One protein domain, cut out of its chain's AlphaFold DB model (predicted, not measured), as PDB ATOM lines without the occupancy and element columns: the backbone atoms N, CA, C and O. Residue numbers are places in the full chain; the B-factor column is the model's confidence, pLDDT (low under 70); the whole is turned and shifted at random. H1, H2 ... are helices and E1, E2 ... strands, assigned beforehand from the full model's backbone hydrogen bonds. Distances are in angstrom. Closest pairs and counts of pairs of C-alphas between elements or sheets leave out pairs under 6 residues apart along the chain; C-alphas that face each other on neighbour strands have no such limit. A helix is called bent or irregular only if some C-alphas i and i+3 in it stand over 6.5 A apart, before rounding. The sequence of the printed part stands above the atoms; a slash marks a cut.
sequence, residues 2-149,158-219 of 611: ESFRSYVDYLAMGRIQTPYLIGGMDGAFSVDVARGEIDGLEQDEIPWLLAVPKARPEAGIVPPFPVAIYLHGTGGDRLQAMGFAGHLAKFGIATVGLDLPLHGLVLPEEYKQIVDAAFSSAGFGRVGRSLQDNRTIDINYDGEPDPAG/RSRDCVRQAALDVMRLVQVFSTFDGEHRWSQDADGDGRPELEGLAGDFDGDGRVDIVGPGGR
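What this domain is: This is residues 2 to 149 and 158 to 219 of the 611 residues of an uncharacterized protein of Deltaproteobacteria bacterium (UniProt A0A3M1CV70). A twisted sheet of four strands, E1, E4, E6 and E5, forms the middle of three layers: helices H2 and H4 cover parts of one face, and on the other the sheet curls round the long helix H5. H3 and H4 make a helical hairpin with H3 beyond the sheet, and two small strand hairpins, E2-E3 and E7-E8, lie away from the sheet, with residues 32 to 37 sticking out. The printed part has 210 residues, with five named helices and eight named strands in the order H1 E1 E2 E3 E4 E5 H2 E6 H3 H4 H5 E7 E8; the class is mixed, helices and strands. The large sheet, in order E1 - E4 - E6 - E5, is mixed; the whole is compact, with a radius of gyration of the C-alphas of 18.4 A and spans of 55 by 50 by 36 A.

Where its parts are: Find C-alpha 2 at (-22.572, 7.008, 15.217), where H1, residues 2 to 7, begins. E1, residues 8 to 20, bends by 50 degrees at residue 11 and is 32.3 A long. Next come E2, residues 30 to 32, E3, residues 37 to 39, and E4, residues 42 to 53, 34.8 A. E5 is residues 67 to 71, H2 78 to 90, 20.3 A, and E6 94 to 98. H3 is residues 109 to 121, 18.5 A, and H4 125 to 132. H5, residues 158 to 177, runs 28.4 A from C-alpha 158 at (-22.581, -22.917, 43.416); E7 is residues 185 to 188, and E8, residues 198 to 201, ends at C-alpha 201 at (-0.824, 8.975, 37.234).

How they stand to each other: Look first at E1 and E4, antiparallel, with N 12 and O 50 2.9 A apart. E4 and E6 are antiparallel, N 51 to O 95 2.8 A; E6 and E5 are parallel, N 68 to O 94 2.8 A. E5, H2 and E6 form a strand-helix-strand unit, two parallel neighbour strands with a helix between, its crossover right-handed. H2 has a height of 6.6 A over the sheet and touches H1, closest C-alphas Phe 4 and Gly 86, 3.7 A. H3 and H4 touch at a shallow tilt of 32 degrees, opposite ways, closest C-alphas Phe 119 and Gly 125, 4.6 A. In the hairpins, N 30 and O 39 are 3.0 A apart, and N 188 and O 198 2.8 A. H2 is irregular, C-alphas 83 and 86 being 7.3 A apart. Every O i to N i+4 pair is within hydrogen-bond range in H1 and H5; the counts are 8 of 9 in H3, 3 of 4 in H4 and 3 of 9 in H2, which has 7 of 10 O i to N i+3 pairs within range.

The domain as a whole: The C-alphas farthest apart, those of Glu 2 and Ala 34, are 56.5 A apart. Residues 150 to 157 are not printed, and C-alphas 149 and 158 are 11.6 A apart across the cut, in the link from H4 to H5. The link from E4 to E5 is long. Mean pLDDT of the printed part is 89.9, with residues 25 to 27 under 70.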
ATOM      1  N   GLU A   2     -22.705   5.544  15.329       83.75
ATOM      2  CA  GLU A   2     -22.572   7.008  15.217       83.75
ATOM      3  C   GLU A   2     -22.319   7.681  16.574       83.75
ATOM      4  O   GLU A   2     -21.286   8.318  16.740       83.75
ATOM      5  N   SER A   3     -23.176   7.432  17.572       87.25
ATOM      6  CA  SER A   3     -23.000   7.943  18.942       87.25
ATOM      7  C   SER A   3     -21.628   7.600  19.529       87.25
ATOM      8  O   SER A   3     -20.955   8.460  20.086       87.25
ATOM      9  N   PHE A   4     -21.170   6.363  19.340       90.38
ATOM     10  CA  PHE A   4     -19.848   5.925  19.783       90.38
ATOM     11  C   PHE A   4     -18.732   6.778  19.159       90.38
ATOM     12  O   PHE A   4     -17.922   7.341  19.882       90.38
ATOM     13  N   ARG A   5     -18.726   6.959  17.832       90.44
ATOM     14  CA  ARG A   5     -17.716   7.789  17.143       90.44
ATOM     15  C   ARG A   5     -17.793   9.263  17.526       90.44
ATOM     16  O   ARG A   5     -16.767   9.942  17.541       90.44
ATOM     17  N   SER A   6     -18.993   9.766  17.791       93.44
ATOM     18  CA  SER A   6     -19.209  11.167  18.146       93.44
ATOM     19  C   SER A   6     -18.719  11.472  19.558       93.44
ATOM     20  O   SER A   6     -18.026  12.471  19.736       93.44
ATOM     21  N   TYR A   7     -19.002  10.597  20.528       96.50
ATOM     22  CA  TYR A   7     -18.899  10.930  21.953       96.50
ATOM     23  C   TYR A   7     -17.866  10.130  22.752       96.50
ATOM     24  O   TYR A   7     -17.499  10.589  23.830       96.50
ATOM     25  N   VAL A   8     -17.383   8.985  22.260       97.81
ATOM     26  CA  VAL A   8     -16.289   8.219  22.890       97.81
ATOM     27  C   VAL A   8     -14.966   8.652  22.275       97.81
ATOM     28  O   VAL A   8     -14.870   8.754  21.050       97.81
ATOM     29  N   ASP A   9     -13.977   8.936  23.115       97.25
ATOM     30  CA  ASP A   9     -12.649   9.363  22.675       97.25
ATOM     31  C   ASP A   9     -11.782   8.150  22.343       97.25
ATOM     32  O   ASP A   9     -11.394   7.929  21.195       97.25
ATOM     33  N   TYR A  10     -11.593   7.286  23.338       95.44
ATOM     34  CA  TYR A  10     -10.790   6.081  23.218       95.44
ATOM     35  C   TYR A  10     -11.309   4.954  24.122       95.44
ATOM     36  O   TYR A  10     -12.252   5.110  24.907       95.44
ATOM     37  N   LEU A  11     -10.705   3.779  23.948       94.62
ATOM     38  CA  LEU A  11     -10.959   2.580  24.736       94.62
ATOM     39  C   LEU A  11      -9.716   2.230  25.552       94.62
ATOM     40  O   LEU A  11      -8.609   2.257  25.017       94.62
ATOM     41  N   ALA A  12      -9.921   1.821  26.797       92.62
ATOM     42  CA  ALA A  12      -8.911   1.173  27.622       92.62
ATOM     43  C   ALA A  12      -9.370  -0.251  27.957       92.62
ATOM     44  O   ALA A  12     -10.562  -0.510  28.128       92.62
ATOM     45  N   MET A  13      -8.433  -1.189  28.041       91.50
ATOM     46  CA  MET A  13      -8.700  -2.570  28.449       91.50
ATOM     47  C   MET A  13      -7.673  -2.976  29.492       91.50
ATOM     48  O   MET A  13      -6.537  -2.501  29.468       91.50
ATOM     49  N   GLY A  14      -8.057  -3.868  30.393       89.94
ATOM     50  CA  GLY A  14      -7.132  -4.370  31.390       89.94
ATOM     51  C   GLY A  14      -7.717  -5.484  32.230       89.94
ATOM     52  O   GLY A  14      -8.788  -6.022  31.944       89.94
ATOM     53  N   ARG A  15      -6.966  -5.836  33.273       91.62
ATOM     54  CA  ARG A  15      -7.280  -6.918  34.203       91.62
ATOM     55  C   ARG A  15      -7.127  -6.430  35.637       91.62
ATOM     56  O   ARG A  15      -6.242  -5.627  35.928       91.62
ATOM     57  N   ILE A  16      -8.017  -6.868  36.523       93.00
ATOM     58  CA  ILE A  16      -7.952  -6.566  37.960       93.00
ATOM     59  C   ILE A  16      -7.938  -7.866  38.743       93.00
ATOM     60  O   ILE A  16      -8.844  -8.678  38.602       93.00
ATOM     61  N   GLN A  17      -6.950  -8.029  39.618       94.38
ATOM     62  CA  GLN A  17      -6.919  -9.160  40.536       94.38
ATOM     63  C   GLN A  17      -8.084  -9.099  41.528       94.38
ATOM     64  O   GLN A  17      -8.297  -8.076  42.200       94.38
ATOM     65  N   THR A  18      -8.789 -10.219  41.653       94.19
ATOM     66  CA  THR A  18      -9.915 -10.420  42.564       94.19
ATOM     67  C   THR A  18      -9.717 -11.694  43.391       94.19
ATOM     68  O   THR A  18      -9.187 -12.683  42.878       94.19
ATOM     69  N   PRO A  19     -10.101 -11.701  44.681       91.88
ATOM     70  CA  PRO A  19     -10.265 -12.952  45.412       91.88
ATOM     71  C   PRO A  19     -11.323 -13.823  44.727       91.88
ATOM     72  O   PRO A  19     -12.427 -13.347  44.465       91.88
ATOM     73  N   TYR A  20     -11.011 -15.093  44.480       90.69
ATOM     74  CA  TYR A  20     -11.914 -16.037  43.830       90.69
ATOM     75  C   TYR A  20     -12.355 -17.113  44.821       90.69
ATOM     76  O   TYR A  20     -11.557 -17.915  45.300       90.69
ATOM     77  N   LEU A  21     -13.639 -17.078  45.181       86.94
ATOM     78  CA  LEU A  21     -14.215 -17.863  46.281       86.94
ATOM     79  C   LEU A  21     -14.930 -19.136  45.819       86.94
ATOM     80  O   LEU A  21     -15.458 -19.879  46.639       86.94
ATOM     81  N   ILE A  22     -14.977 -19.374  44.513       84.62
ATOM     82  CA  ILE A  22     -15.761 -20.447  43.897       84.62
ATOM     83  C   ILE A  22     -14.876 -21.494  43.207       84.62
ATOM     84  O   ILE A  22     -15.303 -22.074  42.213       84.62
ATOM     85  N   GLY A  23     -13.643 -21.677  43.699       71.81
ATOM     86  CA  GLY A  23     -12.556 -22.435  43.061       71.81
ATOM     87  C   GLY A  23     -12.992 -23.737  42.378       71.81
ATOM     88  O   GLY A  23     -13.757 -24.526  42.927       71.81
ATOM     89  N   GLY A  24     -12.520 -23.969  41.152       70.56
ATOM     90  CA  GLY A  24     -12.918 -25.126  40.343       70.56
ATOM     91  C   GLY A  24     -14.442 -25.307  40.173       70.56
ATOM     92  O   GLY A  24     -15.227 -24.353  40.201       70.56
ATOM     93  N   MET A  25     -14.867 -26.556  39.957       66.38
ATOM     94  CA  MET A  25     -16.293 -26.904  39.856       66.38
ATOM     95  C   MET A  25     -16.932 -27.212  41.217       66.38
ATOM     96  O   MET A  25     -18.080 -26.824  41.421       66.38
ATOM     97  N   ASP A  26     -16.168 -27.797  42.150       67.81
ATOM     98  CA  ASP A  26     -16.646 -28.293  43.455       67.81
ATOM     99  C   ASP A  26     -15.975 -27.610  44.666       67.81
ATOM    100  O   ASP A  26     -16.059 -28.098  45.797       67.81
ATOM    101  N   GLY A  27     -15.220 -26.529  44.453       68.56
ATOM    102  CA  GLY A  27     -14.436 -25.913  45.519       68.56
ATOM    103  C   GLY A  27     -15.289 -25.205  46.564       68.56
ATOM    104  O   GLY A  27     -16.383 -24.703  46.306       68.56
ATOM    105  N   ALA A  28     -14.740 -25.141  47.771       73.19
ATOM    106  CA  ALA A  28     -15.296 -24.408  48.893       73.19
ATOM    107  C   ALA A  28     -14.179 -23.625  49.582       73.19
ATOM    108  O   ALA A  28     -13.028 -24.061  49.616       73.19
ATOM    109  N   PHE A  29     -14.541 -22.496  50.183       81.19
ATOM    110  CA  PHE A  29     -13.647 -21.711  51.026       81.19
ATOM    111  C   PHE A  29     -14.116 -21.760  52.479       81.19
ATOM    112  O   PHE A  29     -15.295 -21.983  52.771       81.19
ATOM    113  N   SER A  30     -13.201 -21.513  53.412       80.69
ATOM    114  CA  SER A  30     -13.555 -21.340  54.821       80.69
ATOM    115  C   SER A  30     -12.812 -20.162  55.431       80.69
ATOM    116  O   SER A  30     -11.698 -19.843  55.029       80.69
ATOM    117  N   VAL A  31     -13.457 -19.478  56.374       83.75
ATOM    118  CA  VAL A  31     -12.884 -18.306  57.040       83.75
ATOM    119  C   VAL A  31     -12.424 -18.712  58.435       83.75
ATOM    120  O   VAL A  31     -13.253 -19.015  59.299       83.75
ATOM    121  N   ASP A  32     -11.118 -18.662  58.681       84.88
ATOM    122  CA  ASP A  32     -10.555 -18.766  60.022       84.88
ATOM    123  C   ASP A  32     -10.547 -17.376  60.664       84.88
ATOM    124  O   ASP A  32      -9.614 -16.582  60.527       84.88
ATOM    125  N   VAL A  33     -11.616 -17.078  61.401       85.00
ATOM    126  CA  VAL A  33     -11.786 -15.791  62.090       85.00
ATOM    127  C   VAL A  33     -10.718 -15.569  63.170       85.00
ATOM    128  O   VAL A  33     -10.391 -14.424  63.472       85.00
ATOM    129  N   ALA A  34     -10.160 -16.633  63.760       87.06
ATOM    130  CA  ALA A  34      -9.151 -16.509  64.810       87.06
ATOM    131  C   ALA A  34      -7.783 -16.104  64.243       87.06
ATOM    132  O   ALA A  34      -7.048 -15.366  64.901       87.06
ATOM    133  N   ARG A  35      -7.458 -16.568  63.032       85.31
ATOM    134  CA  ARG A  35      -6.231 -16.198  62.307       85.31
ATOM    135  C   ARG A  35      -6.406 -14.981  61.400       85.31
ATOM    136  O   ARG A  35      -5.420 -14.328  61.077       85.31
ATOM    137  N   GLY A  36      -7.642 -14.649  61.031       84.94
ATOM    138  CA  GLY A  36      -7.924 -13.651  59.999       84.94
ATOM    139  C   GLY A  36      -7.543 -14.141  58.600       84.94
ATOM    140  O   GLY A  36      -7.199 -13.329  57.746       84.94
ATOM    141  N   GLU A  37      -7.574 -15.456  58.384       85.00
ATOM    142  CA  GLU A  37      -7.163 -16.119  57.144       85.00
ATOM    143  C   GLU A  37      -8.378 -16.747  56.443       85.00
ATOM    144  O   GLU A  37      -9.395 -17.050  57.073       85.00
ATOM    145  N   ILE A  38      -8.280 -16.919  55.123       83.38
ATOM    146  CA  ILE A  38      -9.274 -17.635  54.320       83.38
ATOM    147  C   ILE A  38      -8.575 -18.833  53.685       83.38
ATOM    148  O   ILE A  38      -7.682 -18.665  52.854       83.38
ATOM    149  N   ASP A  39      -9.000 -20.032  54.071       82.00
ATOM    150  CA  ASP A  39      -8.536 -21.280  53.479       82.00
ATOM    151  C   ASP A  39      -9.275 -21.537  52.162       82.00
ATOM    152  O   ASP A  39     -10.491 -21.340  52.074       82.00
ATOM    153  N   GLY A  40      -8.542 -22.009  51.147       78.25
ATOM    154  CA  GLY A  40      -9.092 -22.262  49.810       78.25
ATOM    155  C   GLY A  40      -9.331 -20.995  48.983       78.25
ATOM    156  O   GLY A  40     -10.074 -21.040  48.010       78.25
ATOM    157  N   LEU A  41      -8.732 -19.864  49.372       84.69
ATOM    158  CA  LEU A  41      -8.803 -18.627  48.602       84.69
ATOM    159  C   LEU A  41      -7.906 -18.709  47.361       84.69
ATOM    160  O   LEU A  41      -6.680 -18.734  47.475       84.69
ATOM    161  N   GLU A  42      -8.523 -18.688  46.185       88.31
ATOM    162  CA  GLU A  42      -7.824 -18.543  44.910       88.31
ATOM    163  C   GLU A  42      -7.759 -17.065  44.496       88.31
ATOM    164  O   GLU A  42      -8.435 -16.194  45.059       88.31
ATOM    165  N   GLN A  43      -6.913 -16.766  43.512       89.25
ATOM    166  CA  GLN A  43      -6.907 -15.477  42.828       89.25
ATOM    167  C   GLN A  43      -7.367 -15.679  41.393       89.25
ATOM    168  O   GLN A  43      -6.959 -16.636  40.741       89.25
ATOM    169  N   ASP A  44      -8.175 -14.743  40.920       92.56
ATOM    170  CA  ASP A  44      -8.598 -14.651  39.529       92.56
ATOM    171  C   ASP A  44      -8.355 -13.222  39.023       92.56
ATOM    172  O   ASP A  44      -8.105 -12.294  39.803       92.56
ATOM    173  N   GLU A  45      -8.417 -13.033  37.713       93.62
ATOM    174  CA  GLU A  45      -8.319 -11.730  37.071       93.62
ATOM    175  C   GLU A  45      -9.649 -11.389  36.406       93.62
ATOM    176  O   GLU A  45     -10.197 -12.187  35.661       93.62
ATOM    177  N   ILE A  46     -10.168 -10.186  36.657       95.62
ATOM    178  CA  ILE A  46     -11.378  -9.659  36.019       95.62
ATOM    179  C   ILE A  46     -10.958  -8.920  34.743       95.62
ATOM    180  O   ILE A  46     -10.403  -7.821  34.865       95.62
ATOM    181  N   PRO A  47     -11.223  -9.447  33.532       95.75
ATOM    182  CA  PRO A  47     -11.058  -8.697  32.296       95.75
ATOM    183  C   PRO A  47     -12.115  -7.596  32.215       95.75
ATOM    184  O   PRO A  47     -13.306  -7.842  32.428       95.75
ATOM    185  N   TRP A  48     -11.693  -6.383  31.868       95.81
ATOM    186  CA  TRP A  48     -12.585  -5.239  31.707       95.81
ATOM    187  C   TRP A  48     -12.272  -4.430  30.446       95.81
ATOM    188  O   TRP A  48     -11.147  -4.416  29.944       95.81
ATOM    189  N   LEU A  49     -13.297  -3.747  29.939       96.69
ATOM    190  CA  LEU A  49     -13.217  -2.790  28.837       96.69
ATOM    191  C   LEU A  49     -13.868  -1.479  29.269       96.69
ATOM    192  O   LEU A  49     -15.028  -1.472  29.663       96.69
ATOM    193  N   LEU A  50     -13.137  -0.376  29.164       97.38
ATOM    194  CA  LEU A  50     -13.572   0.974  29.494       97.38
ATOM    195  C   LEU A  50     -13.670   1.816  28.222       97.38
ATOM    196  O   LEU A  50     -12.723   1.896  27.445       97.38
ATOM    197  N   ALA A  51     -14.802   2.487  28.038       98.12
ATOM    198  CA  ALA A  51     -14.992   3.522  27.034       98.12
ATOM    199  C   ALA A  51     -14.989   4.902  27.701       98.12
ATOM    200  O   ALA A  51     -15.867   5.194  28.524       98.12
ATOM    201  N   VAL A  52     -14.015   5.739  27.333       98.31
ATOM    202  CA  VAL A  52     -13.818   7.076  27.911       98.31
ATOM    203  C   VAL A  52     -14.515   8.135  27.040       98.31
ATOM    204  O   VAL A  52     -14.336   8.136  25.818       98.31
ATOM    205  N   PRO A  53     -15.352   9.024  27.609       97.75
ATOM    206  CA  PRO A  53     -16.005  10.092  26.861       97.75
ATOM    207  C   PRO A  53     -15.018  11.143  26.348       97.75
ATOM    208  O   PRO A  53     -14.040  11.466  27.011       97.75
ATOM    209  N   LYS A  54     -15.348  11.787  25.227       96.75
ATOM    210  CA  LYS A  54     -14.676  13.022  24.805       96.75
ATOM    211  C   LYS A  54     -15.028  14.168  25.744       96.75
ATOM    212  O   LYS A  54     -16.213  14.399  26.014       96.75
ATOM    213  N   ALA A  55     -14.027  14.947  26.144       96.12
ATOM    214  CA  ALA A  55     -14.251  16.202  26.849       96.12
ATOM    215  C   ALA A  55     -14.998  17.212  25.956       96.12
ATOM    216  O   ALA A  55     -14.647  17.429  24.796       96.12
ATOM    217  N   ARG A  56     -16.030  17.840  26.520       95.44
ATOM    218  CA  ARG A  56     -16.830  18.935  25.950       95.44
ATOM    219  C   ARG A  56     -17.025  20.020  27.024       95.44
ATOM    220  O   ARG A  56     -18.081  20.064  27.668       95.44
ATOM    221  N   PRO A  57     -16.003  20.860  27.297       94.69
ATOM    222  CA  PRO A  57     -16.045  21.864  28.365       94.69
ATOM    223  C   PRO A  57     -17.210  22.854  28.252       94.69
ATOM    224  O   PRO A  57     -17.755  23.284  29.265       94.69
ATOM    225  N   GLU A  58     -17.633  23.181  27.032       93.00
ATOM    226  CA  GLU A  58     -18.790  24.027  26.732       93.00
ATOM    227  C   GLU A  58     -20.116  23.452  27.249       93.00
ATOM    228  O   GLU A  58     -21.028  24.210  27.576       93.00
ATOM    229  N   ALA A  59     -20.199  22.126  27.375       90.00
ATOM    230  CA  ALA A  59     -21.330  21.404  27.946       90.00
ATOM    231  C   ALA A  59     -21.104  21.016  29.421       90.00
ATOM    232  O   ALA A  59     -21.914  20.294  29.999       90.00
ATOM    233  N   GLY A  60     -19.999  21.459  30.037       92.44
ATOM    234  CA  GLY A  60     -19.612  21.078  31.399       92.44
ATOM    235  C   GLY A  60     -19.126  19.630  31.536       92.44
ATOM    236  O   GLY A  60     -19.059  19.114  32.648       92.44
ATOM    237  N   ILE A  61     -18.798  18.969  30.423       94.69
ATOM    238  CA  ILE A  61     -18.364  17.569  30.384       94.69
ATOM    239  C   ILE A  61     -16.840  17.546  30.299       94.69
ATOM    240  O   ILE A  61     -16.265  17.804  29.246       94.69
ATOM    241  N   VAL A  62     -16.175  17.261  31.411       94.06
ATOM    242  CA  VAL A  62     -14.709  17.213  31.509       94.06
ATOM    243  C   VAL A  62     -14.282  16.068  32.429       94.06
ATOM    244  O   VAL A  62     -15.055  15.722  33.329       94.06
ATOM    245  N   PRO A  63     -13.084  15.488  32.235       94.25
ATOM    246  CA  PRO A  63     -12.540  14.514  33.174       94.25
ATOM    247  C   PRO A  63     -12.276  15.157  34.554       94.25
ATOM    248  O   PRO A  63     -12.034  16.370  34.629       94.25
ATOM    249  N   PRO A  64     -12.305  14.379  35.655       95.62
ATOM    250  CA  PRO A  64     -12.578  12.941  35.701       95.62
ATOM    251  C   PRO A  64     -14.069  12.606  35.514       95.62
ATOM    252  O   PRO A  64     -14.941  13.143  36.205       95.62
ATOM    253  N   PHE A  65     -14.369  11.684  34.601       97.25
ATOM    254  CA  PHE A  65     -15.731  11.282  34.259       97.25
ATOM    255  C   PHE A  65     -16.315  10.287  35.276       97.25
ATOM    256  O   PHE A  65     -15.617   9.348  35.674       97.25
ATOM    257  N   PRO A  66     -17.600  10.420  35.672       96.94
ATOM    258  CA  PRO A  66     -18.320   9.376  36.403       96.94
ATOM    259  C   PRO A  66     -18.364   8.063  35.615       96.94
ATOM    260  O   PRO A  66     -18.385   8.080  34.384       96.94
ATOM    261  N   VAL A  67     -18.420   6.932  36.322       98.06
ATOM    262  CA  VAL A  67     -18.344   5.596  35.709       98.06
ATOM    263  C   VAL A  67     -19.659   4.844  35.873       98.06
ATOM    264  O   VAL A  67     -20.131   4.642  36.989       98.06
ATOM    265  N   ALA A  68     -20.222   4.387  34.756       98.25
ATOM    266  CA  ALA A  68     -21.273   3.383  34.714       98.25
ATOM    267  C   ALA A  68     -20.673   2.001  34.450       98.25
ATOM    268  O   ALA A  68     -20.069   1.753  33.407       98.25
ATOM    269  N   ILE A  69     -20.870   1.099  35.403       98.62
ATOM    270  CA  ILE A  69     -20.486  -0.304  35.316       98.62
ATOM    271  C   ILE A  69     -21.629  -1.054  34.629       98.62
ATOM    272  O   ILE A  69     -22.732  -1.134  35.171       98.62
ATOM    273  N   TYR A  70     -21.373  -1.572  33.430       98.38
ATOM    274  CA  TYR A  70     -22.293  -2.415  32.680       98.38
ATOM    275  C   TYR A  70     -22.002  -3.894  32.934       98.38
ATOM    276  O   TYR A  70     -20.872  -4.353  32.758       98.38
ATOM    277  N   LEU A  71     -23.042  -4.648  33.279       98.38
ATOM    278  CA  LEU A  71     -22.979  -6.094  33.475       98.38
ATOM    279  C   LEU A  71     -23.792  -6.811  32.387       98.38
ATOM    280  O   LEU A  71     -24.956  -6.477  32.151       98.38
ATOM    281  N   HIS A  72     -23.182  -7.798  31.731       97.38
ATOM    282  CA  HIS A  72     -23.785  -8.531  30.615       97.38
ATOM    283  C   HIS A  72     -24.741  -9.651  31.073       97.38
ATOM    284  O   HIS A  72     -24.724 -10.095  32.223       97.38
ATOM    285  N   GLY A  73     -25.569 -10.137  30.144       95.31
ATOM    286  CA  GLY A  73     -26.447 -11.293  30.357       95.31
ATOM    287  C   GLY A  73     -25.714 -12.641  30.335       95.31
ATOM    288  O   GLY A  73     -24.520 -12.710  30.036       95.31
ATOM    289  N   THR A  74     -26.435 -13.728  30.629       93.56
ATOM    290  CA  THR A  74     -25.887 -15.096  30.602       93.56
ATOM    291  C   THR A  74     -25.340 -15.455  29.219       93.56
ATOM    292  O   THR A  74     -26.019 -15.274  28.209       93.56
ATOM    293  N   GLY A  75     -24.104 -15.962  29.185       90.38
ATOM    294  CA  GLY A  75     -23.375 -16.302  27.958       90.38
ATOM    295  C   GLY A  75     -22.794 -15.100  27.204       90.38
ATOM    296  O   GLY A  75     -22.281 -15.276  26.103       90.38
ATOM    297  N   GLY A  76     -22.912 -13.891  27.765       93.56
ATOM    298  CA  GLY A  76     -22.314 -12.668  27.240       93.56
ATOM    299  C   GLY A  76     -20.892 -12.404  27.735       93.56
ATOM    300  O   GLY A  76     -20.282 -13.235  28.407       93.56
ATOM    301  N   ASP A  77     -20.406 -11.205  27.415       95.88
ATOM    302  CA  ASP A  77     -19.047 -10.741  27.693       95.88
ATOM    303  C   ASP A  77     -18.992  -9.204  27.838       95.88
ATOM    304  O   ASP A  77     -19.964  -8.486  27.553       95.88
ATOM    305  N   ARG A  78     -17.838  -8.684  28.275       95.94
ATOM    306  CA  ARG A  78     -17.586  -7.248  28.497       95.94
ATOM    307  C   ARG A  78     -17.821  -6.338  27.285       95.94
ATOM    308  O   ARG A  78     -18.120  -5.157  27.479       95.94
ATOM    309  N   LEU A  79     -17.720  -6.828  26.045       94.56
ATOM    310  CA  LEU A  79     -17.847  -6.007  24.830       94.56
ATOM    311  C   LEU A  79     -19.272  -5.509  24.605       94.56
ATOM    312  O   LEU A  79     -19.468  -4.483  23.948       94.56
ATOM    313  N   GLN A  80     -20.271  -6.161  25.202       94.94
ATOM    314  CA  GLN A  80     -21.655  -5.685  25.170       94.94
ATOM    315  C   GLN A  80     -21.801  -4.248  25.704       94.94
ATOM    316  O   GLN A  80     -22.669  -3.511  25.232       94.94
ATOM    317  N   ALA A  81     -20.909  -3.802  26.600       95.50
ATOM    318  CA  ALA A  81     -20.865  -2.420  27.082       95.50
ATOM    319  C   ALA A  81     -20.745  -1.389  25.940       95.50
ATOM    320  O   ALA A  81     -21.296  -0.287  26.028       95.50
ATOM    321  N   MET A  82     -20.094  -1.748  24.826       93.56
ATOM    322  CA  MET A  82     -19.929  -0.871  23.663       93.56
ATOM    323  C   MET A  82     -21.262  -0.496  23.002       93.56
ATOM    324  O   MET A  82     -21.363   0.576  22.398       93.56
ATOM    325  N   GLY A  83     -22.294  -1.338  23.139       91.81
ATOM    326  CA  GLY A  83     -23.644  -1.054  22.645       91.81
ATOM    327  C   GLY A  83     -24.297   0.156  23.325       91.81
ATOM    328  O   GLY A  83     -25.157   0.805  22.730       91.81
ATOM    329  N   PHE A  84     -23.841   0.499  24.533       94.25
ATOM    330  CA  PHE A  84     -24.413   1.544  25.386       94.25
ATOM    331  C   PHE A  84     -23.471   2.739  25.574       94.25
ATOM    332  O   PHE A  84     -23.929   3.878  25.686       94.25
ATOM    333  N   ALA A  85     -22.158   2.490  25.535       96.38
ATOM    334  CA  ALA A  85     -21.111   3.462  25.839       96.38
ATOM    335  C   ALA A  85     -21.247   4.787  25.080       96.38
ATOM    336  O   ALA A  85     -21.157   5.854  25.677       96.38
ATOM    337  N   GLY A  86     -21.534   4.736  23.775       95.06
ATOM    338  CA  GLY A  86     -21.685   5.945  22.963       95.06
ATOM    339  C   GLY A  86     -22.825   6.855  23.420       95.06
ATOM    340  O   GLY A  86     -22.705   8.074  23.355       95.06
ATOM    341  N   HIS A  87     -23.927   6.276  23.902       94.56
ATOM    342  CA  HIS A  87     -25.069   7.053  24.375       94.56
ATOM    343  C   HIS A  87     -24.868   7.564  25.803       94.56
ATOM    344  O   HIS A  87     -25.255   8.692  26.087       94.56
ATOM    345  N   LEU A  88     -24.209   6.798  26.675       96.75
ATOM    346  CA  LEU A  88     -23.842   7.259  28.018       96.75
ATOM    347  C   LEU A  88     -22.760   8.352  27.978       96.75
ATOM    348  O   LEU A  88     -22.844   9.333  28.718       96.75
ATOM    349  N   ALA A  89     -21.821   8.272  27.033       97.12
ATOM    350  CA  ALA A  89     -20.804   9.296  26.811       97.12
ATOM    351  C   ALA A  89     -21.397  10.658  26.393       97.12
ATOM    352  O   ALA A  89     -20.783  11.698  26.661       97.12
ATOM    353  N   LYS A  90     -22.615  10.700  25.821       94.44
ATOM    354  CA  LYS A  90     -23.357  11.961  25.594       94.44
ATOM    355  C   LYS A  90     -23.566  12.738  26.887       94.44
ATOM    356  O   LYS A  90     -23.422  13.955  26.901       94.44
ATOM    357  N   PHE A  91     -23.824  12.021  27.975       96.06
ATOM    358  CA  PHE A  91     -24.008  12.569  29.314       96.06
ATOM    359  C   PHE A  91     -22.690  12.734  30.092       96.06
ATOM    360  O   PHE A  91     -22.719  13.058  31.275       96.06
ATOM    361  N   GLY A  92     -21.537  12.507  29.450       96.31
ATOM    362  CA  GLY A  92     -20.231  12.579  30.105       96.31
ATOM    363  C   GLY A  92     -19.958  11.416  31.058       96.31
ATOM    364  O   GLY A  92     -19.216  11.588  32.016       96.31
ATOM    365  N   ILE A  93     -20.577  10.254  30.830       97.69
ATOM    366  CA  ILE A  93     -20.416   9.065  31.674       97.69
ATOM    367  C   ILE A  93     -19.524   8.053  30.955       97.69
ATOM    368  O   ILE A  93     -19.855   7.592  29.861       97.69
ATOM    369  N   ALA A  94     -18.403   7.692  31.580       98.38
ATOM    370  CA  ALA A  94     -17.544   6.610  31.120       98.38
ATOM    371  C   ALA A  94     -18.221   5.263  31.378       98.38
ATOM    372  O   ALA A  94     -18.869   5.076  32.405       98.38
ATOM    373  N   THR A  95     -18.106   4.321  30.444       98.31
ATOM    374  CA  THR A  95     -18.784   3.017  30.553       98.31
ATOM    375  C   THR A  95     -17.759   1.905  30.635       98.31
ATOM    376  O   THR A  95     -16.941   1.775  29.728       98.31
ATOM    377  N   VAL A  96     -17.816   1.098  31.692       98.31
ATOM    378  CA  VAL A  96     -16.947  -0.070  31.869       98.31
ATOM    379  C   VAL A  96     -17.764  -1.355  31.828       98.31
ATOM    380  O   VAL A  96     -18.738  -1.487  32.560       98.31
ATOM    381  N   GLY A  97     -17.386  -2.292  30.964       97.94
ATOM    382  CA  GLY A  97     -17.879  -3.668  30.962       97.94
ATOM    383  C   GLY A  97     -16.863  -4.605  31.607       97.94
ATOM    384  O   GLY A  97     -15.660  -4.377  31.486       97.94
ATOM    385  N   LEU A  98     -17.337  -5.667  32.252       96.56
ATOM    386  CA  LEU A  98     -16.505  -6.733  32.819       96.56
ATOM    387  C   LEU A  98     -17.050  -8.109  32.451       96.56
ATOM    388  O   LEU A  98     -18.262  -8.262  32.299       96.56
ATOM    389  N   ASP A  99     -16.162  -9.095  32.362       97.19
ATOM    390  CA  ASP A  99     -16.582 -10.492  32.309       97.19
ATOM    391  C   ASP A  99     -16.939 -10.965  33.718       97.19
ATOM    392  O   ASP A  99     -16.110 -10.982  34.639       97.19
ATOM    393  N   LEU A 100     -18.193 -11.372  33.882       96.75
ATOM    394  CA  LEU A 100     -18.647 -12.046  35.093       96.75
ATOM    395  C   LEU A 100     -17.932 -13.404  35.257       96.75
ATOM    396  O   LEU A 100     -17.370 -13.925  34.291       96.75
ATOM    397  N   PRO A 101     -17.938 -14.011  36.459       94.69
ATOM    398  CA  PRO A 101     -17.357 -15.336  36.652       94.69
ATOM    399  C   PRO A 101     -17.890 -16.329  35.620       94.69
ATOM    400  O   PRO A 101     -19.090 -16.324  35.340       94.69
ATOM    401  N   LEU A 102     -17.023 -17.180  35.065       93.44
ATOM    402  CA  LEU A 102     -17.405 -18.215  34.091       93.44
ATOM    403  C   LEU A 102     -17.917 -17.660  32.746       93.44
ATOM    404  O   LEU A 102     -18.575 -18.372  31.995       93.44
ATOM    405  N   HIS A 103     -17.644 -16.390  32.434       95.25
ATOM    406  CA  HIS A 103     -18.063 -15.723  31.198       95.25
ATOM    407  C   HIS A 103     -16.887 -15.097  30.443       95.25
ATOM    408  O   HIS A 103     -15.758 -15.053  30.929       95.25
ATOM    409  N   GLY A 104     -17.179 -14.613  29.238       94.25
ATOM    410  CA  GLY A 104     -16.250 -13.922  28.360       94.25
ATOM    411  C   GLY A 104     -16.383 -14.384  26.916       94.25
ATOM    412  O   GLY A 104     -17.177 -15.270  26.592       94.25
ATOM    413  N   LEU A 105     -15.625 -13.740  26.033       92.56
ATOM    414  CA  LEU A 105     -15.693 -14.014  24.604       92.56
ATOM    415  C   LEU A 105     -15.008 -15.348  24.286       92.56
ATOM    416  O   LEU A 105     -13.788 -15.467  24.383       92.56
ATOM    417  N   VAL A 106     -15.794 -16.323  23.832       89.75
ATOM    418  CA  VAL A 106     -15.284 -17.580  23.274       89.75
ATOM    419  C   VAL A 106     -15.431 -17.539  21.759       89.75
ATOM    420  O   VAL A 106     -16.532 -17.400  21.225       89.75
ATOM    421  N   LEU A 107     -14.302 -17.644  21.063       86.38
ATOM    422  CA  LEU A 107     -14.238 -17.791  19.612       86.38
ATOM    423  C   LEU A 107     -13.846 -19.233  19.289       86.38
ATOM    424  O   LEU A 107     -12.955 -19.746  19.960       86.38
ATOM    425  N   PRO A 108     -14.412 -19.868  18.249       83.38
ATOM    426  CA  PRO A 108     -13.890 -21.147  17.778       83.38
ATOM    427  C   PRO A 108     -12.425 -21.009  17.339       83.38
ATOM    428  O   PRO A 108     -12.035 -19.959  16.816       83.38
ATOM    429  N   GLU A 109     -11.626 -22.063  17.508       81.75
ATOM    430  CA  GLU A 109     -10.171 -22.038  17.285       81.75
ATOM    431  C   GLU A 109      -9.756 -21.483  15.907       81.75
ATOM    432  O   GLU A 109      -8.833 -20.672  15.796       81.75
ATOM    433  N   GLU A 110     -10.493 -21.831  14.849       82.00
ATOM    434  CA  GLU A 110     -10.256 -21.318  13.491       82.00
ATOM    435  C   GLU A 110     -10.382 -19.787  13.406       82.00
ATOM    436  O   GLU A 110      -9.625 -19.123  12.693       82.00
ATOM    437  N   TYR A 111     -11.318 -19.203  14.159       84.25
ATOM    438  CA  TYR A 111     -11.512 -17.757  14.205       84.25
ATOM    439  C   TYR A 111     -10.479 -17.061  15.088       84.25
ATOM    440  O   TYR A 111     -10.094 -15.944  14.745       84.25
ATOM    441  N   LYS A 112      -9.989 -17.700  16.162       83.81
ATOM    442  CA  LYS A 112      -8.918 -17.133  17.008       83.81
ATOM    443  C   LYS A 112      -7.689 -16.793  16.170       83.81
ATOM    444  O   LYS A 112      -7.230 -15.654  16.171       83.81
ATOM    445  N   GLN A 113      -7.244 -17.738  15.339       83.00
ATOM    446  CA  GLN A 113      -6.081 -17.556  14.465       83.00
ATOM    447  C   GLN A 113      -6.280 -16.422  13.449       83.00
ATOM    448  O   GLN A 113      -5.362 -15.639  13.193       83.00
ATOM    449  N   ILE A 114      -7.486 -16.304  12.882       84.94
ATOM    450  CA  ILE A 114      -7.827 -15.235  11.936       84.94
ATOM    451  C   ILE A 114      -7.846 -13.875  12.639       84.94
ATOM    452  O   ILE A 114      -7.289 -12.909  12.111       84.94
ATOM    453  N   VAL A 115      -8.473 -13.787  13.815       83.75
ATOM    454  CA  VAL A 115      -8.556 -12.558  14.612       83.75
ATOM    455  C   VAL A 115      -7.159 -12.110  15.026       83.75
ATOM    456  O   VAL A 115      -6.794 -10.962  14.772       83.75
ATOM    457  N   ASP A 116      -6.335 -13.010  15.556       84.44
ATOM    458  CA  ASP A 116      -4.963 -12.694  15.949       84.44
ATOM    459  C   ASP A 116      -4.115 -12.215  14.775       84.44
ATOM    460  O   ASP A 116      -3.400 -11.214  14.898       84.44
ATOM    461  N   ALA A 117      -4.211 -12.878  13.620       85.50
ATOM    462  CA  ALA A 117      -3.503 -12.460  12.416       85.50
ATOM    463  C   ALA A 117      -3.975 -11.079  11.937       85.50
ATOM    464  O   ALA A 117      -3.147 -10.217  11.629       85.50
ATOM    465  N   ALA A 118      -5.290 -10.838  11.916       87.62
ATOM    466  CA  ALA A 118      -5.872  -9.570  11.491       87.62
ATOM    467  C   ALA A 118      -5.428  -8.416  12.402       87.62
ATOM    468  O   ALA A 118      -4.864  -7.431  11.916       87.62
ATOM    469  N   PHE A 119      -5.597  -8.561  13.717       87.19
ATOM    470  CA  PHE A 119      -5.183  -7.554  14.694       87.19
ATOM    471  C   PHE A 119      -3.670  -7.334  14.673       87.19
ATOM    472  O   PHE A 119      -3.222  -6.189  14.649       87.19
ATOM    473  N   SER A 120      -2.868  -8.399  14.600       86.69
ATOM    474  CA  SER A 120      -1.405  -8.281  14.531       86.69
ATOM    475  C   SER A 120      -0.944  -7.562  13.264       86.69
ATOM    476  O   SER A 120      -0.067  -6.703  13.342       86.69
ATOM    477  N   SER A 121      -1.566  -7.840  12.113       86.88
ATOM    478  CA  SER A 121      -1.243  -7.162  10.848       86.88
ATOM    479  C   SER A 121      -1.530  -5.658  10.882       86.88
ATOM    480  O   SER A 121      -0.841  -4.881  10.223       86.88
ATOM    481  N   ALA A 122      -2.510  -5.244  11.689       86.38
ATOM    482  CA  ALA A 122      -2.881  -3.852  11.900       86.38
ATOM    483  C   ALA A 122      -2.089  -3.171  13.037       86.38
ATOM    484  O   ALA A 122      -2.360  -2.015  13.350       86.38
ATOM    485  N   GLY A 123      -1.133  -3.867  13.667       83.62
ATOM    486  CA  GLY A 123      -0.372  -3.360  14.817       83.62
ATOM    487  C   GLY A 123      -1.115  -3.437  16.158       83.62
ATOM    488  O   GLY A 123      -0.609  -2.954  17.162       83.62
ATOM    489  N   PHE A 124      -2.281  -4.084  16.202       83.38
ATOM    490  CA  PHE A 124      -3.143  -4.228  17.380       83.38
ATOM    491  C   PHE A 124      -3.155  -5.657  17.951       83.38
ATOM    492  O   PHE A 124      -4.097  -6.042  18.639       83.38
ATOM    493  N   GLY A 125      -2.130  -6.475  17.689       82.12
ATOM    494  CA  GLY A 125      -2.114  -7.897  18.076       82.12
ATOM    495  C   GLY A 125      -2.387  -8.161  19.565       82.12
ATOM    496  O   GLY A 125      -3.050  -9.134  19.906       82.12
ATOM    497  N   ARG A 126      -1.944  -7.272  20.466       78.44
ATOM    498  CA  ARG A 126      -2.247  -7.357  21.908       78.44
ATOM    499  C   ARG A 126      -3.696  -7.035  22.248       78.44
ATOM    500  O   ARG A 126      -4.229  -7.653  23.157       78.44
ATOM    501  N   VAL A 127      -4.335  -6.131  21.507       82.81
ATOM    502  CA  VAL A 127      -5.782  -5.903  21.623       82.81
ATOM    503  C   VAL A 127      -6.517  -7.174  21.212       82.81
ATOM    504  O   VAL A 127      -7.371  -7.637  21.953       82.81
ATOM    505  N   GLY A 128      -6.121  -7.799  20.096       84.00
ATOM    506  CA  GLY A 128      -6.679  -9.083  19.652       84.00
ATOM    507  C   GLY A 128      -6.585 -10.183  20.716       84.00
ATOM    508  O   GLY A 128      -7.571 -10.872  20.965       84.00
ATOM    509  N   ARG A 129      -5.439 -10.293  21.399       83.00
ATOM    510  CA  ARG A 129      -5.258 -11.227  22.526       83.00
ATOM    511  C   ARG A 129      -6.077 -10.839  23.755       83.00
ATOM    512  O   ARG A 129      -6.788 -11.675  24.289       83.00
ATOM    513  N   SER A 130      -6.043  -9.570  24.159       85.19
ATOM    514  CA  SER A 130      -6.797  -9.093  25.321       85.19
ATOM    515  C   SER A 130      -8.307  -9.231  25.139       85.19
ATOM    516  O   SER A 130      -9.010  -9.390  26.125       85.19
ATOM    517  N   LEU A 131      -8.822  -9.205  23.905       86.00
ATOM    518  CA  LEU A 131     -10.227  -9.506  23.601       86.00
ATOM    519  C   LEU A 131     -10.579 -10.986  23.803       86.00
ATOM    520  O   LEU A 131     -11.733 -11.291  24.085       86.00
ATOM    521  N   GLN A 132      -9.609 -11.887  23.651       85.25
ATOM    522  CA  GLN A 132      -9.790 -13.328  23.834       85.25
ATOM    523  C   GLN A 132      -9.633 -13.768  25.294       85.25
ATOM    524  O   GLN A 132     -10.106 -14.850  25.632       85.25
ATOM    525  N   ASP A 133      -9.030 -12.938  26.157       87.88
ATOM    526  CA  ASP A 133      -9.026 -13.167  27.606       87.88
ATOM    527  C   ASP A 133     -10.474 -13.326  28.098       87.88
ATOM    528  O   ASP A 133     -11.339 -12.484  27.830       87.88
ATOM    529  N   ASN A 134     -10.747 -14.413  28.807       90.31
ATOM    530  CA  ASN A 134     -12.064 -14.742  29.331       90.31
ATOM    531  C   ASN A 134     -11.911 -15.577  30.607       90.31
ATOM    532  O   ASN A 134     -10.804 -15.962  30.986       90.31
ATOM    533  N   ARG A 135     -13.033 -15.837  31.271       92.88
ATOM    534  CA  ARG A 135     -13.102 -16.615  32.513       92.88
ATOM    535  C   ARG A 135     -13.882 -17.915  32.323       92.88
ATOM    536  O   ARG A 135     -14.329 -18.493  33.311       92.88
ATOM    537  N   THR A 136     -14.134 -18.328  31.079       92.00
ATOM    538  CA  THR A 136     -14.952 -19.506  30.775       92.00
ATOM    539  C   THR A 136     -14.184 -20.792  31.060       92.00
ATOM    540  O   THR A 136     -12.954 -20.820  31.101       92.00
ATOM    541  N   ILE A 137     -14.925 -21.870  31.295       90.00
ATOM    542  CA  ILE A 137     -14.380 -23.203  31.554       90.00
ATOM    543  C   ILE A 137     -15.085 -24.203  30.645       90.00
ATOM    544  O   ILE A 137     -16.249 -24.006  30.314       90.00
ATOM    545  N   ASP A 138     -14.386 -25.259  30.253       89.56
ATOM    546  CA  ASP A 138     -14.960 -26.387  29.520       89.56
ATOM    547  C   ASP A 138     -15.658 -27.325  30.525       89.56
ATOM    548  O   ASP A 138     -14.999 -27.919  31.387       89.56
ATOM    549  N   ILE A 139     -16.995 -27.397  30.474       87.31
ATOM    550  CA  ILE A 139     -17.804 -28.226  31.387       87.31
ATOM    551  C   ILE A 139     -18.286 -29.528  30.746       87.31
ATOM    552  O   ILE A 139     -18.814 -30.393  31.452       87.31
ATOM    553  N   ASN A 140     -18.130 -29.677  29.430       87.25
ATOM    554  CA  ASN A 140     -18.531 -30.869  28.687       87.25
ATOM    555  C   ASN A 140     -17.333 -31.670  28.142       87.25
ATOM    556  O   ASN A 140     -17.526 -32.725  27.544       87.25
ATOM    557  N   TYR A 141     -16.111 -31.233  28.431       86.56
ATOM    558  CA  TYR A 141     -14.843 -31.847  28.054       86.56
ATOM    559  C   TYR A 141     -14.619 -31.960  26.542       86.56
ATOM    560  O   TYR A 141     -13.831 -32.809  26.118       86.56
ATOM    561  N   ASP A 142     -15.295 -31.155  25.720       83.62
ATOM    562  CA  ASP A 142     -15.126 -31.187  24.262       83.62
ATOM    563  C   ASP A 142     -13.873 -30.434  23.770       83.62
ATOM    564  O   ASP A 142     -13.510 -30.526  22.594       83.62
ATOM    565  N   GLY A 143     -13.155 -29.780  24.689       85.12
ATOM    566  CA  GLY A 143     -11.942 -29.018  24.425       85.12
ATOM    567  C   GLY A 143     -12.187 -27.536  24.148       85.12
ATOM    568  O   GLY A 143     -11.208 -26.793  24.026       85.12
ATOM    569  N   GLU A 144     -13.442 -27.087  24.078       86.12
ATOM    570  CA  GLU A 144     -13.817 -25.685  23.923       86.12
ATOM    571  C   GLU A 144     -14.468 -25.143  25.213       86.12
ATOM    572  O   GLU A 144     -15.318 -25.787  25.820       86.12
ATOM    573  N   PRO A 145     -14.099 -23.937  25.679       89.50
ATOM    574  CA  PRO A 145     -14.718 -23.362  26.869       89.50
ATOM    575  C   PRO A 145     -16.198 -22.996  26.681       89.50
ATOM    576  O   PRO A 145     -16.580 -22.399  25.674       89.50
ATOM    577  N   ASP A 146     -17.015 -23.202  27.715       89.56
ATOM    578  CA  ASP A 146     -18.445 -22.898  27.718       89.56
ATOM    579  C   ASP A 146     -18.752 -21.519  28.337       89.56
ATOM    580  O   ASP A 146     -18.554 -21.306  29.541       89.56
ATOM    581  N   PRO A 147     -19.317 -20.559  27.577       90.12
ATOM    582  CA  PRO A 147     -19.810 -19.309  28.143       90.12
ATOM    583  C   PRO A 147     -20.936 -19.546  29.153       90.12
ATOM    584  O   PRO A 147     -21.971 -20.125  28.818       90.12
ATOM    585  N   ALA A 148     -20.759 -19.024  30.368       90.19
ATOM    586  CA  ALA A 148     -21.603 -19.273  31.538       90.19
ATOM    587  C   ALA A 148     -21.586 -20.722  32.052       90.19
ATOM    588  O   ALA A 148     -22.456 -21.082  32.853       90.19
ATOM    589  N   GLY A 149     -20.623 -21.542  31.614       85.56
ATOM    590  CA  GLY A 149     -20.491 -22.937  32.019       85.56
ATOM    591  C   GLY A 149     -20.452 -23.055  33.539       85.56
ATOM    592  O   GLY A 149     -19.554 -22.524  34.180       85.56
ATOM    593  N   ARG A 158     -23.455 -23.415  44.486       89.50
ATOM    594  CA  ARG A 158     -22.581 -22.917  43.416       89.50
ATOM    595  C   ARG A 158     -23.200 -21.727  42.685       89.50
ATOM    596  O   ARG A 158     -22.540 -20.702  42.523       89.50
ATOM    597  N   SER A 159     -24.480 -21.829  42.324       92.31
ATOM    598  CA  SER A 159     -25.222 -20.748  41.654       92.31
ATOM    599  C   SER A 159     -25.335 -19.493  42.533       92.31
ATOM    600  O   SER A 159     -25.140 -18.372  42.058       92.31
ATOM    601  N   ARG A 160     -25.590 -19.659  43.841       93.56
ATOM    602  CA  ARG A 160     -25.573 -18.557  44.817       93.56
ATOM    603  C   ARG A 160     -24.210 -17.869  44.838       93.56
ATOM    604  O   ARG A 160     -24.132 -16.639  44.798       93.56
ATOM    605  N   ASP A 161     -23.147 -18.656  44.957       93.00
ATOM    606  CA  ASP A 161     -21.799 -18.131  45.149       93.00
ATOM    607  C   ASP A 161     -21.263 -17.471  43.875       93.00
ATOM    608  O   ASP A 161     -20.593 -16.452  43.980       93.00
ATOM    609  N   CYS A 162     -21.671 -17.927  42.686       94.44
ATOM    610  CA  CYS A 162     -21.456 -17.229  41.413       94.44
ATOM    611  C   CYS A 162     -22.002 -15.795  41.410       94.44
ATOM    612  O   CYS A 162     -21.275 -14.855  41.080       94.44
ATOM    613  N   VAL A 163     -23.263 -15.597  41.811       97.00
ATOM    614  CA  VAL A 163     -23.872 -14.254  41.869       97.00
ATOM    615  C   VAL A 163     -23.146 -13.371  42.890       97.00
ATOM    616  O   VAL A 163     -22.900 -12.189  42.643       97.00
ATOM    617  N   ARG A 164     -22.757 -13.941  44.035       95.81
ATOM    618  CA  ARG A 164     -22.021 -13.216  45.083       95.81
ATOM    619  C   ARG A 164     -20.589 -12.883  44.666       95.81
ATOM    620  O   ARG A 164     -20.133 -11.782  44.961       95.81
ATOM    621  N   GLN A 165     -19.908 -13.785  43.963       95.81
ATOM    622  CA  GLN A 165     -18.588 -13.542  43.384       95.81
ATOM    623  C   GLN A 165     -18.663 -12.425  42.340       95.81
ATOM    624  O   GLN A 165     -17.847 -11.514  42.367       95.81
ATOM    625  N   ALA A 166     -19.690 -12.419  41.488       97.69
ATOM    626  CA  ALA A 166     -19.916 -11.340  40.532       97.69
ATOM    627  C   ALA A 166     -20.116  -9.973  41.222       97.69
ATOM    628  O   ALA A 166     -19.556  -8.966  40.792       97.69
ATOM    629  N   ALA A 167     -20.874  -9.926  42.322       97.88
ATOM    630  CA  ALA A 167     -21.025  -8.708  43.120       97.88
ATOM    631  C   ALA A 167     -19.700  -8.274  43.780       97.88
ATOM    632  O   ALA A 167     -19.386  -7.083  43.805       97.88
ATOM    633  N   LEU A 168     -18.905  -9.228  44.275       96.44
ATOM    634  CA  LEU A 168     -17.571  -8.985  44.830       96.44
ATOM    635  C   LEU A 168     -16.604  -8.430  43.775       96.44
ATOM    636  O   LEU A 168     -15.852  -7.503  44.070       96.44
ATOM    637  N   ASP A 169     -16.666  -8.932  42.545       97.81
ATOM    638  CA  ASP A 169     -15.846  -8.459  41.429       97.81
ATOM    639  C   ASP A 169     -16.155  -6.992  41.092       97.81
ATOM    640  O   ASP A 169     -15.244  -6.186  40.886       97.81
ATOM    641  N   VAL A 170     -17.433  -6.598  41.137       98.25
ATOM    642  CA  VAL A 170     -17.840  -5.191  40.993       98.25
ATOM    643  C   VAL A 170     -17.308  -4.333  42.144       98.25
ATOM    644  O   VAL A 170     -16.758  -3.259  41.897       98.25
ATOM    645  N   MET A 171     -17.396  -4.799  43.397       96.50
ATOM    646  CA  MET A 171     -16.791  -4.092  44.538       96.50
ATOM    647  C   MET A 171     -15.279  -3.938  44.359       96.50
ATOM    648  O   MET A 171     -14.714  -2.886  44.662       96.50
ATOM    649  N   ARG A 172     -14.604  -4.967  43.834       96.56
ATOM    650  CA  ARG A 172     -13.164  -4.933  43.586       96.56
ATOM    651  C   ARG A 172     -12.798  -3.903  42.519       96.56
ATOM    652  O   ARG A 172     -11.854  -3.142  42.725       96.56
ATOM    653  N   LEU A 173     -13.567  -3.824  41.436       96.38
ATOM    654  CA  LEU A 173     -13.421  -2.786  40.414       96.38
ATOM    655  C   LEU A 173     -13.578  -1.382  41.017       96.38
ATOM    656  O   LEU A 173     -12.716  -0.527  40.816       96.38
ATOM    657  N   VAL A 174     -14.633  -1.159  41.809       95.94
ATOM    658  CA  VAL A 174     -14.877   0.118  42.502       95.94
ATOM    659  C   VAL A 174     -13.702   0.486  43.411       95.94
ATOM    660  O   VAL A 174     -13.266   1.639  43.406       95.94
ATOM    661  N   GLN A 175     -13.160  -0.473  44.168       94.12
ATOM    662  CA  GLN A 175     -11.993  -0.255  45.028       94.12
ATOM    663  C   GLN A 175     -10.762   0.178  44.231       94.12
ATOM    664  O   GLN A 175     -10.106   1.132  44.642       94.12
ATOM    665  N   VAL A 176     -10.453  -0.490  43.113       94.31
ATOM    666  CA  VAL A 176      -9.290  -0.148  42.277       94.31
ATOM    667  C   VAL A 176      -9.473   1.211  41.609       94.31
ATOM    668  O   VAL A 176      -8.601   2.064  41.728       94.31
ATOM    669  N   PHE A 177     -10.612   1.466  40.964       95.25
ATOM    670  CA  PHE A 177     -10.835   2.754  40.293       95.25
ATOM    671  C   PHE A 177     -10.850   3.911  41.295       95.25
ATOM    672  O   PHE A 177     -10.325   4.985  41.031       95.25
ATOM    673  N   SER A 178     -11.321   3.660  42.517       94.06
ATOM    674  CA  SER A 178     -11.243   4.633  43.606       94.06
ATOM    675  C   SER A 178      -9.823   5.044  44.002       94.06
ATOM    676  O   SER A 178      -9.704   6.034  44.719       94.06
ATOM    677  N   THR A 179      -8.769   4.325  43.599       92.88
ATOM    678  CA  THR A 179      -7.380   4.735  43.878       92.88
ATOM    679  C   THR A 179      -6.837   5.754  42.878       92.88
ATOM    680  O   THR A 179      -5.737   6.256  43.075       92.88
ATOM    681  N   PHE A 180      -7.580   6.084  41.818       93.44
ATOM    682  CA  PHE A 180      -7.185   7.081  40.818       93.44
ATOM    683  C   PHE A 180      -7.418   8.505  41.346       93.44
ATOM    684  O   PHE A 180      -8.305   9.235  40.917       93.44
ATOM    685  N   ASP A 181      -6.659   8.886  42.371       90.94
ATOM    686  CA  ASP A 181      -6.834  10.122  43.145       90.94
ATOM    687  C   ASP A 181      -6.036  11.327  42.623       90.94
ATOM    688  O   ASP A 181      -6.110  12.409  43.204       90.94
ATOM    689  N   GLY A 182      -5.300  11.155  41.524       91.44
ATOM    690  CA  GLY A 182      -4.402  12.173  40.972       91.44
ATOM    691  C   GLY A 182      -3.041  12.253  41.669       91.44
ATOM    692  O   GLY A 182      -2.221  13.091  41.296       91.44
ATOM    693  N   GLU A 183      -2.770  11.376  42.639       92.06
ATOM    694  CA  GLU A 183      -1.486  11.265  43.335       92.06
ATOM    695  C   GLU A 183      -0.840   9.889  43.135       92.06
ATOM    696  O   GLU A 183       0.372   9.805  42.909       92.06
ATOM    697  N   HIS A 184      -1.637   8.817  43.187       92.38
ATOM    698  CA  HIS A 184      -1.182   7.459  42.920       92.38
ATOM    699  C   HIS A 184      -0.611   7.352  41.512       92.38
ATOM    700  O   HIS A 184      -1.148   7.893  40.544       92.38
ATOM    701  N   ARG A 185       0.499   6.623  41.402       92.44
ATOM    702  CA  ARG A 185       1.224   6.427  40.151       92.44
ATOM    703  C   ARG A 185       1.324   4.959  39.804       92.44
ATOM    704  O   ARG A 185       1.415   4.111  40.690       92.44
ATOM    705  N   TRP A 186       1.365   4.686  38.510       89.94
ATOM    706  CA  TRP A 186       1.618   3.363  37.960       89.94
ATOM    707  C   TRP A 186       2.780   3.386  36.969       89.94
ATOM    708  O   TRP A 186       3.202   4.434  36.480       89.94
ATOM    709  N   SER A 187       3.313   2.199  36.727       89.56
ATOM    710  CA  SER A 187       4.308   1.916  35.706       89.56
ATOM    711  C   SER A 187       3.999   0.510  35.214       89.56
ATOM    712  O   SER A 187       4.506  -0.463  35.772       89.56
ATOM    713  N   GLN A 188       3.082   0.409  34.255       83.44
ATOM    714  CA  GLN A 188       2.621  -0.858  33.701       83.44
ATOM    715  C   GLN A 188       3.298  -1.102  32.358       83.44
ATOM    716  O   GLN A 188       3.089  -0.359  31.399       83.44
ATOM    717  N   ASP A 189       4.086  -2.167  32.321       80.31
ATOM    718  CA  ASP A 189       4.533  -2.837  31.104       80.31
ATOM    719  C   ASP A 189       3.392  -3.768  30.669       80.31
ATOM    720  O   ASP A 189       3.338  -4.949  31.019       80.31
ATOM    721  N   ALA A 190       2.385  -3.173  30.026       70.94
ATOM    722  CA  ALA A 190       1.189  -3.863  29.547       70.94
ATOM    723  C   ALA A 190       1.537  -4.873  28.438       70.94
ATOM    724  O   ALA A 190       0.794  -5.816  28.145       70.94
ATOM    725  N   ASP A 191       2.682  -4.646  27.813       70.12
ATOM    726  CA  ASP A 191       3.268  -5.380  26.723       70.12
ATOM    727  C   ASP A 191       4.173  -6.542  27.219       70.12
ATOM    728  O   ASP A 191       4.171  -7.653  26.675       70.12
ATOM    729  N   GLY A 192       4.862  -6.373  28.334       74.19
ATOM    730  CA  GLY A 192       5.860  -7.317  28.824       74.19
ATOM    731  C   GLY A 192       7.190  -7.256  28.059       74.19
ATOM    732  O   GLY A 192       7.923  -8.250  28.076       74.19
ATOM    733  N   ASP A 193       7.504  -6.161  27.352       78.06
ATOM    734  CA  ASP A 193       8.795  -5.983  26.656       78.06
ATOM    735  C   ASP A 193       9.901  -5.395  27.555       78.06
ATOM    736  O   ASP A 193      11.047  -5.208  27.122       78.06
ATOM    737  N   GLY A 194       9.579  -5.153  28.826       81.56
ATOM    738  CA  GLY A 194      10.448  -4.528  29.811       81.56
ATOM    739  C   GLY A 194      10.391  -3.000  29.800       81.56
ATOM    740  O   GLY A 194      11.224  -2.378  30.472       81.56
ATOM    741  N   ARG A 195       9.469  -2.382  29.052       81.69
ATOM    742  CA  ARG A 195       9.235  -0.935  29.018       81.69
ATOM    743  C   ARG A 195       7.788  -0.640  29.416       81.69
ATOM    744  O   ARG A 195       6.879  -1.268  28.915       81.69
ATOM    745  N   PRO A 196       7.545   0.330  30.304       81.50
ATOM    746  CA  PRO A 196       6.175   0.719  30.613       81.50
ATOM    747  C   PRO A 196       5.489   1.404  29.418       81.50
ATOM    748  O   PRO A 196       6.004   2.401  28.909       81.50
ATOM    749  N   GLU A 197       4.309   0.928  29.013       76.44
ATOM    750  CA  GLU A 197       3.406   1.654  28.102       76.44
ATOM    751  C   GLU A 197       2.582   2.703  28.845       76.44
ATOM    752  O   GLU A 197       2.272   3.756  28.292       76.44
ATOM    753  N   LEU A 198       2.218   2.403  30.092       81.62
ATOM    754  CA  LEU A 198       1.474   3.303  30.965       81.62
ATOM    755  C   LEU A 198       2.369   3.688  32.137       81.62
ATOM    756  O   LEU A 198       2.588   2.902  33.061       81.62
ATOM    757  N   GLU A 199       2.885   4.909  32.103       85.88
ATOM    758  CA  GLU A 199       3.709   5.483  33.162       85.88
ATOM    759  C   GLU A 199       3.161   6.858  33.532       85.88
ATOM    760  O   GLU A 199       2.930   7.697  32.666       85.88
ATOM    761  N   GLY A 200       2.953   7.110  34.823       89.88
ATOM    762  CA  GLY A 200       2.381   8.379  35.268       89.88
ATOM    763  C   GLY A 200       1.320   8.197  36.332       89.88
ATOM    764  O   GLY A 200       1.470   7.350  37.212       89.88
ATOM    765  N   LEU A 201       0.290   9.040  36.293       93.06
ATOM    766  CA  LEU A 201      -0.824   8.975  37.234       93.06
ATOM    767  C   LEU A 201      -1.665   7.725  36.960       93.06
ATOM    768  O   LEU A 201      -1.963   7.400  35.818       93.06
ATOM    769  N   ALA A 202      -2.050   7.010  38.011       92.50
ATOM    770  CA  ALA A 202      -2.967   5.891  37.870       92.50
ATOM    771  C   ALA A 202      -4.350   6.412  37.438       92.50
ATOM    772  O   ALA A 202      -4.882   7.331  38.063       92.50
ATOM    773  N   GLY A 203      -4.917   5.817  36.385       92.06
ATOM    774  CA  GLY A 203      -6.188   6.254  35.795       92.06
ATOM    775  C   GLY A 203      -6.079   7.397  34.780       92.06
ATOM    776  O   GLY A 203      -7.117   7.908  34.374       92.06
ATOM    777  N   ASP A 204      -4.857   7.790  34.406       94.25
ATOM    778  CA  ASP A 204      -4.518   8.608  33.229       94.25
ATOM    779  C   ASP A 204      -4.113   7.646  32.098       94.25
ATOM    780  O   ASP A 204      -2.963   7.204  32.005       94.25
ATOM    781  N   PHE A 205      -5.107   7.173  31.350       92.38
ATOM    782  CA  PHE A 205      -4.972   6.114  30.352       92.38
ATOM    783  C   PHE A 205      -4.413   6.624  29.019       92.38
ATOM    784  O   PHE A 205      -3.848   5.823  28.272       92.38
ATOM    785  N   ASP A 206      -4.576   7.911  28.705       91.38
ATOM    786  CA  ASP A 206      -4.046   8.528  27.483       91.38
ATOM    787  C   ASP A 206      -2.707   9.265  27.686       91.38
ATOM    788  O   ASP A 206      -2.034   9.605  26.707       91.38
ATOM    789  N   GLY A 207      -2.272   9.426  28.939       90.75
ATOM    790  CA  GLY A 207      -0.984   9.998  29.309       90.75
ATOM    791  C   GLY A 207      -0.944  11.524  29.220       90.75
ATOM    792  O   GLY A 207       0.151  12.091  29.102       90.75
ATOM    793  N   ASP A 208      -2.093  12.208  29.238       91.69
ATOM    794  CA  ASP A 208      -2.169  13.670  29.142       91.69
ATOM    795  C   ASP A 208      -1.792  14.400  30.452       91.69
ATOM    796  O   ASP A 208      -1.640  15.631  30.479       91.69
ATOM    797  N   GLY A 209      -1.568  13.644  31.533       91.56
ATOM    798  CA  GLY A 209      -1.229  14.141  32.859       91.56
ATOM    799  C   GLY A 209      -2.442  14.394  33.756       91.56
ATOM    800  O   GLY A 209      -2.283  15.045  34.799       91.56
ATOM    801  N   ARG A 210      -3.642  13.938  33.380       92.25
ATOM    802  CA  ARG A 210      -4.885  14.065  34.151       92.25
ATOM    803  C   ARG A 210      -5.569  12.713  34.280       92.25
ATOM    804  O   ARG A 210      -5.564  11.894  33.383       92.25
ATOM    805  N   VAL A 211      -6.211  12.496  35.422       94.50
ATOM    806  CA  VAL A 211      -7.017  11.289  35.621       94.50
ATOM    807  C   VAL A 211      -8.309  11.394  34.808       94.50
ATOM    808  O   VAL A 211      -9.045  12.377  34.936       94.50
ATOM    809  N   ASP A 212      -8.613  10.356  34.036       95.88
ATOM    810  CA  ASP A 212      -9.750  10.325  33.115       95.88
ATOM    811  C   ASP A 212     -11.081  10.043  33.792       95.88
ATOM    812  O   ASP A 212     -12.124  10.551  33.379       95.88
ATOM    813  N   ILE A 213     -11.070   9.209  34.829       95.69
ATOM    814  CA  ILE A 213     -12.277   8.715  35.496       95.69
ATOM    815  C   ILE A 213     -12.234   8.952  37.002       95.69
ATOM    816  O   ILE A 213     -11.254   9.416  37.572       95.69
ATOM    817  N   VAL A 214     -13.354   8.670  37.656       86.69
ATOM    818  CA  VAL A 214     -13.535   8.850  39.099       86.69
ATOM    819  C   VAL A 214     -12.386   8.327  39.962       86.69
ATOM    820  O   VAL A 214     -11.981   7.178  39.842       86.69
ATOM    821  N   GLY A 215     -11.964   9.164  40.912       79.19
ATOM    822  CA  GLY A 215     -11.120   8.799  42.051       79.19
ATOM    823  C   GLY A 215     -11.919   8.607  43.353       79.19
ATOM    824  O   GLY A 215     -13.121   8.322  43.315       79.19
ATOM    825  N   PRO A 216     -11.318   8.820  44.541       73.94
ATOM    826  CA  PRO A 216     -11.930   8.502  45.834       73.94
ATOM    827  C   PRO A 216     -13.302   9.138  46.088       73.94
ATOM    828  O   PRO A 216     -14.152   8.492  46.703       73.94
ATOM    829  N   GLY A 217     -13.516  10.373  45.624       76.94
ATOM    830  CA  GLY A 217     -14.771  11.122  45.772       76.94
ATOM    831  C   GLY A 217     -15.713  11.041  44.567       76.94
ATOM    832  O   GLY A 217     -16.690  11.786  44.512       76.94
ATOM    833  N   GLY A 218     -15.404  10.210  43.571       79.62
ATOM    834  CA  GLY A 218     -16.199  10.118  42.356       79.62
ATOM    835  C   GLY A 218     -17.423   9.203  42.477       79.62
ATOM    836  O   GLY A 218     -17.542   8.397  43.398       79.62
ATOM    837  N   ARG A 219     -18.362   9.368  41.539       86.69
ATOM    838  CA  ARG A 219     -19.653   8.666  41.509       86.69
ATOM    839  C   ARG A 219     -19.572   7.412  40.646       86.69
ATOM    840  O   ARG A 219     -19.200   7.505  39.473       86.69
TER     841      ARG A 219